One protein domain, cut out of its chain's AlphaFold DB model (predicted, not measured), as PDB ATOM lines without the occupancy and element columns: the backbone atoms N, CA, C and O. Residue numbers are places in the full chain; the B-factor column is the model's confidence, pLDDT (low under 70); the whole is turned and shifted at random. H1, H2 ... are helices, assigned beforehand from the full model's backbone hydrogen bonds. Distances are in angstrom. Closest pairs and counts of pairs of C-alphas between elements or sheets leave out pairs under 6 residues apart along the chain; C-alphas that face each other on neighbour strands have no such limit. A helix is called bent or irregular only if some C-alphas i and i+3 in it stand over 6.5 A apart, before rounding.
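What this domain is: This is residues 176 to 196 and 318 to 351 of the 381 residues of an uncharacterized protein of Phytophthora infestans (strain T30-4) (UniProt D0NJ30). A short helix, H1, crosses one long helix, H2, steeply and loosely, so that the two make a lopsided X with few contacts where they meet. H2 makes the longest axis, and its residues 318 to 334 and 344 to 350 stick out free on either side of the crossing. The printed part has 55 residues with two named helices, H1 then H2, and no named strand; its class is all helix. The whole is loose, with a radius of gyration of the C-alphas of 14.4 A, and spans 49 by 23 by 21 A.

How they stand to each other: H1, residues 180 to 196, and H2, residues 318 to 350, only just touch, with 3 pairs of C-alphas within 8 A. The closest C-alphas of the two, those of Thr 187 and Val 336, are 7.1 A apart. H1 touches H2 with residues 187 to 191 alone, and H2 touches H1 with residues 336 to 340 alone. Their lines stand at a steep tilt of 67 degrees, and they run the same way. Their centres are 12.8 A apart. Every O i to N i+4 pair is within hydrogen-bond range in H2, against 10 of 13 in H1.

Where its parts are: Residues 176 to 179 come before H1, which begins with C-alpha 180 at (55.910, 79.424, 155.987) and measures 26.4 A to C-alpha 196. H1 is irregular, but only just: C-alphas 193 and 196 are 6.8 A apart. H2 measures 48.0 A from C-alpha 318 at (59.610, 101.579, 174.715) to C-alpha 350 at (45.471, 83.229, 132.650), and is not bent.

The domain as a whole: The two C-alphas farthest apart, those of Glu 318 and Lys 351, are 49.4 A apart. Residues 197 to 317 are not printed, and the link from H1 to H2 runs across this cut, with C-alphas 196 and 318 39.6 A apart. The mean pLDDT of the printed part is 80.0; residues 193 to 196 and 346 to 351 of the model are under 70.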
ATOM      1  N   ARG A 176      51.703  78.819 169.014       84.00
ATOM      2  CA  ARG A 176      52.747  78.098 168.287       84.00
ATOM      3  C   ARG A 176      53.172  78.929 167.084       84.00
ATOM      4  O   ARG A 176      52.348  79.637 166.506       84.00
ATOM      5  N   ALA A 177      54.445  78.830 166.712       85.62
ATOM      6  CA  ALA A 177      54.939  79.483 165.510       85.62
ATOM      7  C   ALA A 177      54.238  78.917 164.267       85.62
ATOM      8  O   ALA A 177      54.153  77.697 164.108       85.62
ATOM      9  N   ILE A 178      53.746  79.803 163.400       87.00
ATOM     10  CA  ILE A 178      53.202  79.415 162.098       87.00
ATOM     11  C   ILE A 178      54.341  79.048 161.148       87.00
ATOM     12  O   ILE A 178      55.400  79.682 161.144       87.00
ATOM     13  N   SER A 179      54.126  78.005 160.348       87.81
ATOM     14  CA  SER A 179      55.056  77.647 159.280       87.81
ATOM     15  C   SER A 179      54.943  78.633 158.111       87.81
ATOM     16  O   SER A 179      53.940  79.334 157.968       87.81
ATOM     17  N   TYR A 180      55.959  78.668 157.245       85.06
ATOM     18  CA  TYR A 180      55.910  79.424 155.987       85.06
ATOM     19  C   TYR A 180      54.684  79.049 155.139       85.06
ATOM     20  O   TYR A 180      53.970  79.926 154.657       85.06
ATOM     21  N   VAL A 181      54.411  77.746 155.017       84.94
ATOM     22  CA  VAL A 181      53.289  77.211 154.236       84.94
ATOM     23  C   VAL A 181      51.951  77.642 154.838       84.94
ATOM     24  O   VAL A 181      51.033  78.025 154.114       84.94
ATOM     25  N   ASP A 182      51.839  77.636 156.170       86.44
ATOM     26  CA  ASP A 182      50.636  78.113 156.851       86.44
ATOM     27  C   ASP A 182      50.453  79.622 156.684       86.44
ATOM     28  O   ASP A 182      49.333  80.062 156.437       86.44
ATOM     29  N   LEU A 183      51.530  80.412 156.779       87.31
ATOM     30  CA  LEU A 183      51.484  81.855 156.532       87.31
ATOM     31  C   LEU A 183      50.990  82.141 155.110       87.31
ATOM     32  O   LEU A 183      50.093  82.963 154.936       87.31
ATOM     33  N   GLU A 184      51.522  81.436 154.109       87.56
ATOM     34  CA  GLU A 184      51.070  81.557 152.724       87.56
ATOM     35  C   GLU A 184      49.576  81.228 152.599       87.56
ATOM     36  O   GLU A 184      48.812  82.079 152.144       87.56
ATOM     37  N   ALA A 185      49.133  80.074 153.103       85.75
ATOM     38  CA  ALA A 185      47.731  79.657 153.037       85.75
ATOM     39  C   ALA A 185      46.773  80.611 153.775       85.75
ATOM     40  O   ALA A 185      45.650  80.845 153.327       85.75
ATOM     41  N   ILE A 186      47.194  81.169 154.915       85.69
ATOM     42  CA  ILE A 186      46.422  82.172 155.659       85.69
ATOM     43  C   ILE A 186      46.288  83.447 154.830       85.69
ATOM     44  O   ILE A 186      45.182  83.972 154.703       85.69
ATOM     45  N   THR A 187      47.385  83.925 154.236       85.56
ATOM     46  CA  THR A 187      47.345  85.120 153.386       85.56
ATOM     47  C   THR A 187      46.535  84.905 152.113       85.56
ATOM     48  O   THR A 187      45.777  85.790 151.738       85.56
ATOM     49  N   GLU A 188      46.590  83.723 151.495       85.44
ATOM     50  CA  GLU A 188      45.737  83.391 150.350       85.44
ATOM     51  C   GLU A 188      44.255  83.398 150.732       85.44
ATOM     52  O   GLU A 188      43.457  84.020 150.041       85.44
ATOM     53  N   LYS A 189      43.874  82.793 151.866       84.50
ATOM     54  CA  LYS A 189      42.486  82.848 152.361       84.50
ATOM     55  C   LYS A 189      42.024  84.271 152.650       84.50
ATOM     56  O   LYS A 189      40.866  84.601 152.402       84.50
ATOM     57  N   LEU A 190      42.918  85.103 153.175       84.62
ATOM     58  CA  LEU A 190      42.629  86.499 153.457       84.62
ATOM     59  C   LEU A 190      42.364  87.279 152.160       84.62
ATOM     60  O   LEU A 190      41.362  87.987 152.082       84.62
ATOM     61  N   LEU A 191      43.192  87.079 151.130       79.44
ATOM     62  CA  LEU A 191      43.047  87.717 149.817       79.44
ATOM     63  C   LEU A 191      41.891  87.148 148.974       79.44
ATOM     64  O   LEU A 191      41.300  87.859 148.163       79.44
ATOM     65  N   GLU A 192      41.536  85.877 149.160       74.25
ATOM     66  CA  GLU A 192      40.386  85.266 148.485       74.25
ATOM     67  C   GLU A 192      39.066  85.770 149.088       74.25
ATOM     68  O   GLU A 192      38.120  86.054 148.359       74.25
ATOM     69  N   SER A 193      39.024  85.980 150.411       58.41
ATOM     70  CA  SER A 193      37.851  86.532 151.105       58.41
ATOM     71  C   SER A 193      37.537  87.995 150.756       58.41
ATOM     72  O   SER A 193      36.418  88.446 150.980       58.41
ATOM     73  N   SER A 194      38.496  88.741 150.192       53.31
ATOM     74  CA  SER A 194      38.305  90.132 149.755       53.31
ATOM     75  C   SER A 194      37.684  90.295 148.362       53.31
ATOM     76  O   SER A 194      37.286  91.409 148.030       53.31
ATOM     77  N   ASN A 195      37.539  89.230 147.560       47.38
ATOM     78  CA  ASN A 195      36.926  89.324 146.221       47.38
ATOM     79  C   ASN A 195      35.418  89.663 146.233       47.38
ATOM     80  O   ASN A 195      34.860  89.850 145.157       47.38
ATOM     81  N   ASP A 196      34.757  89.736 147.396       46.19
ATOM     82  CA  ASP A 196      33.310  90.013 147.484       46.19
ATOM     83  C   ASP A 196      32.973  91.411 148.045       46.19
ATOM     84  O   ASP A 196      31.803  91.742 148.225       46.19
ATOM     85  N   GLU A 318      60.893 101.241 175.330       76.38
ATOM     86  CA  GLU A 318      59.610 101.579 174.715       76.38
ATOM     87  C   GLU A 318      59.784 102.089 173.279       76.38
ATOM     88  O   GLU A 318      59.090 101.620 172.380       76.38
ATOM     89  N   GLU A 319      60.777 102.944 173.027       83.44
ATOM     90  CA  GLU A 319      61.142 103.386 171.675       83.44
ATOM     91  C   GLU A 319      61.617 102.221 170.791       83.44
ATOM     92  O   GLU A 319      61.161 102.076 169.655       83.44
ATOM     93  N   GLU A 320      62.481 101.345 171.317       84.25
ATOM     94  CA  GLU A 320      62.934 100.137 170.613       84.25
ATOM     95  C   GLU A 320      61.767  99.195 170.287       84.25
ATOM     96  O   GLU A 320      61.701  98.632 169.191       84.25
ATOM     97  N   TYR A 321      60.815  99.047 171.211       83.69
ATOM     98  CA  TYR A 321      59.627  98.227 171.006       83.69
ATOM     99  C   TYR A 321      58.666  98.832 169.979       83.69
ATOM    100  O   TYR A 321      58.145  98.101 169.139       83.69
ATOM    101  N   ILE A 322      58.447 100.150 170.006       87.38
ATOM    102  CA  ILE A 322      57.629 100.849 169.009       87.38
ATOM    103  C   ILE A 322      58.252 100.681 167.623       87.38
ATOM    104  O   ILE A 322      57.551 100.279 166.697       87.38
ATOM    105  N   MET A 323      59.565 100.891 167.501       88.75
ATOM    106  CA  MET A 323      60.302 100.723 166.247       88.75
ATOM    107  C   MET A 323      60.258  99.277 165.738       88.75
ATOM    108  O   MET A 323      60.068  99.030 164.548       88.75
ATOM    109  N   TRP A 324      60.388  98.294 166.633       91.31
ATOM    110  CA  TRP A 324      60.199  96.893 166.268       91.31
ATOM    111  C   TRP A 324      58.766  96.631 165.794       91.31
ATOM    112  O   TRP A 324      58.553  95.961 164.784       91.31
ATOM    113  N   ARG A 325      57.767  97.190 166.484       88.81
ATOM    114  CA  ARG A 325      56.354  97.001 166.153       88.81
ATOM    115  C   ARG A 325      56.015  97.588 164.780       88.81
ATOM    116  O   ARG A 325      55.287  96.947 164.025       88.81
ATOM    117  N   THR A 326      56.533  98.771 164.452       87.94
ATOM    118  CA  THR A 326      56.360  99.391 163.128       87.94
ATOM    119  C   THR A 326      57.065  98.580 162.050       87.94
ATOM    120  O   THR A 326      56.431  98.234 161.060       87.94
ATOM    121  N   GLN A 327      58.305  98.140 162.289       89.62
ATOM    122  CA  GLN A 327      59.046  97.316 161.331       89.62
ATOM    123  C   GLN A 327      58.298  96.024 160.976       89.62
ATOM    124  O   GLN A 327      58.189  95.663 159.808       89.62
ATOM    125  N   VAL A 328      57.742  95.326 161.972       88.00
ATOM    126  CA  VAL A 328      57.003  94.078 161.725       88.00
ATOM    127  C   VAL A 328      55.709  94.324 160.948       88.00
ATOM    128  O   VAL A 328      55.338  93.502 160.104       88.00
ATOM    129  N   LYS A 329      55.022  95.445 161.207       90.06
ATOM    130  CA  LYS A 329      53.855  95.863 160.419       90.06
ATOM    131  C   LYS A 329      54.242  96.123 158.964       90.06
ATOM    132  O   LYS A 329      53.584  95.590 158.072       90.06
ATOM    133  N   ASP A 330      55.317  96.868 158.738       87.56
ATOM    134  CA  ASP A 330      55.798  97.219 157.401       87.56
ATOM    135  C   ASP A 330      56.238  95.978 156.615       87.56
ATOM    136  O   ASP A 330      55.818  95.786 155.473       87.56
ATOM    137  N   ASP A 331      56.996  95.075 157.245       88.38
ATOM    138  CA  ASP A 331      57.420  93.809 156.637       88.38
ATOM    139  C   ASP A 331      56.214  92.931 156.261       88.38
ATOM    140  O   ASP A 331      56.190  92.290 155.204       88.38
ATOM    141  N   TYR A 332      55.181  92.911 157.108       88.94
ATOM    142  CA  TYR A 332      53.953  92.172 156.830       88.94
ATOM    143  C   TYR A 332      53.145  92.783 155.683       88.94
ATOM    144  O   TYR A 332      52.646  92.050 154.827       88.94
ATOM    145  N   LEU A 333      53.039  94.109 155.618       88.62
ATOM    146  CA  LEU A 333      52.381  94.795 154.507       88.62
ATOM    147  C   LEU A 333      53.138  94.584 153.197       88.62
ATOM    148  O   LEU A 333      52.519  94.270 152.181       88.62
ATOM    149  N   ALA A 334      54.470  94.668 153.216       87.38
ATOM    150  CA  ALA A 334      55.305  94.365 152.059       87.38
ATOM    151  C   ALA A 334      55.074  92.928 151.560       87.38
ATOM    152  O   ALA A 334      54.934  92.702 150.355       87.38
ATOM    153  N   TRP A 335      54.957  91.964 152.479       88.75
ATOM    154  CA  TRP A 335      54.606  90.582 152.154       88.75
ATOM    155  C   TRP A 335      53.219  90.456 151.513       88.75
ATOM    156  O   TRP A 335      53.084  89.827 150.460       88.75
ATOM    157  N   VAL A 336      52.188  91.064 152.109       86.25
ATOM    158  CA  VAL A 336      50.815  91.023 151.580       86.25
ATOM    159  C   VAL A 336      50.748  91.680 150.199       86.25
ATOM    160  O   VAL A 336      50.206  91.083 149.270       86.25
ATOM    161  N   ASN A 337      51.385  92.837 150.018       85.50
ATOM    162  CA  ASN A 337      51.466  93.533 148.732       85.50
ATOM    163  C   ASN A 337      52.175  92.685 147.669       85.50
ATOM    164  O   ASN A 337      51.691  92.564 146.541       85.50
ATOM    165  N   ALA A 338      53.279  92.019 148.025       84.75
ATOM    166  CA  ALA A 338      53.965  91.096 147.125       84.75
ATOM    167  C   ALA A 338      53.067  89.914 146.713       84.75
ATOM    168  O   ALA A 338      53.094  89.494 145.551       84.75
ATOM    169  N   LYS A 339      52.239  89.394 147.630       85.62
ATOM    170  CA  LYS A 339      51.264  88.329 147.335       85.62
ATOM    171  C   LYS A 339      50.128  88.812 146.431       85.62
ATOM    172  O   LYS A 339      49.801  88.109 145.475       85.62
ATOM    173  N   VAL A 340      49.590  90.011 146.661       84.19
ATOM    174  CA  VAL A 340      48.577  90.639 145.793       84.19
ATOM    175  C   VAL A 340      49.117  90.821 144.374       84.19
ATOM    176  O   VAL A 340      48.495  90.375 143.406       84.19
ATOM    177  N   GLU A 341      50.316  91.388 144.231       80.56
ATOM    178  CA  GLU A 341      50.968  91.568 142.930       80.56
ATOM    179  C   GLU A 341      51.251  90.227 142.235       80.56
ATOM    180  O   GLU A 341      51.012  90.070 141.032       80.56
ATOM    181  N   ALA A 342      51.687  89.208 142.982       79.44
ATOM    182  CA  ALA A 342      51.854  87.861 142.446       79.44
ATOM    183  C   ALA A 342      50.520  87.266 141.955       79.44
ATOM    184  O   ALA A 342      50.471  86.685 140.864       79.44
ATOM    185  N   GLN A 343      49.425  87.442 142.701       76.88
ATOM    186  CA  GLN A 343      48.092  86.970 142.316       76.88
ATOM    187  C   GLN A 343      47.567  87.714 141.078       76.88
ATOM    188  O   GLN A 343      47.056  87.078 140.152       76.88
ATOM    189  N   LYS A 344      47.769  89.034 140.987       78.38
ATOM    190  CA  LYS A 344      47.438  89.854 139.808       78.38
ATOM    191  C   LYS A 344      48.208  89.400 138.566       78.38
ATOM    192  O   LYS A 344      47.621  89.249 137.492       78.38
ATOM    193  N   ARG A 345      49.505  89.098 138.704       70.12
ATOM    194  CA  ARG A 345      50.332  88.526 137.624       70.12
ATOM    195  C   ARG A 345      49.878  87.126 137.207       70.12
ATOM    196  O   ARG A 345      49.906  86.812 136.019       70.12
ATOM    197  N   ARG A 346      49.429  86.286 138.145       69.81
ATOM    198  CA  ARG A 346      48.832  84.974 137.829       69.81
ATOM    199  C   ARG A 346      47.519  85.146 137.050       69.81
ATOM    200  O   ARG A 346      47.391  84.592 135.961       69.81
ATOM    201  N   LYS A 347      46.595  85.988 137.532       68.31
ATOM    202  CA  LYS A 347      45.305  86.285 136.875       68.31
ATOM    203  C   LYS A 347      45.487  86.889 135.470       68.31
ATOM    204  O   LYS A 347      44.767  86.517 134.545       68.31
ATOM    205  N   SER A 348      46.468  87.771 135.266       58.31
ATOM    206  CA  SER A 348      46.739  88.375 133.950       58.31
ATOM    207  C   SER A 348      47.378  87.409 132.945       58.31
ATOM    208  O   SER A 348      47.113  87.520 131.748       58.31
ATOM    209  N   ARG A 349      48.169  86.429 133.406       56.94
ATOM    210  CA  ARG A 349      48.692  85.345 132.554       56.94
ATOM    211  C   ARG A 349      47.590  84.386 132.105       56.94
ATOM    212  O   ARG A 349      47.604  83.968 130.955       56.94
ATOM    213  N   VAL A 350      46.621  84.096 132.974       57.88
ATOM    214  CA  VAL A 350      45.471  83.229 132.650       57.88
ATOM    215  C   VAL A 350      44.542  83.882 131.618       57.88
ATOM    216  O   VAL A 350      44.047  83.202 130.727       57.88
ATOM    217  N   LYS A 351      44.374  85.211 131.648       59.22
ATOM    218  CA  LYS A 351      43.563  85.959 130.663       59.22
ATOM    219  C   LYS A 351      44.221  86.129 129.279       59.22
ATOM    220  O   LYS A 351      43.613  86.716 128.391       59.22
TER     221      LYS A 351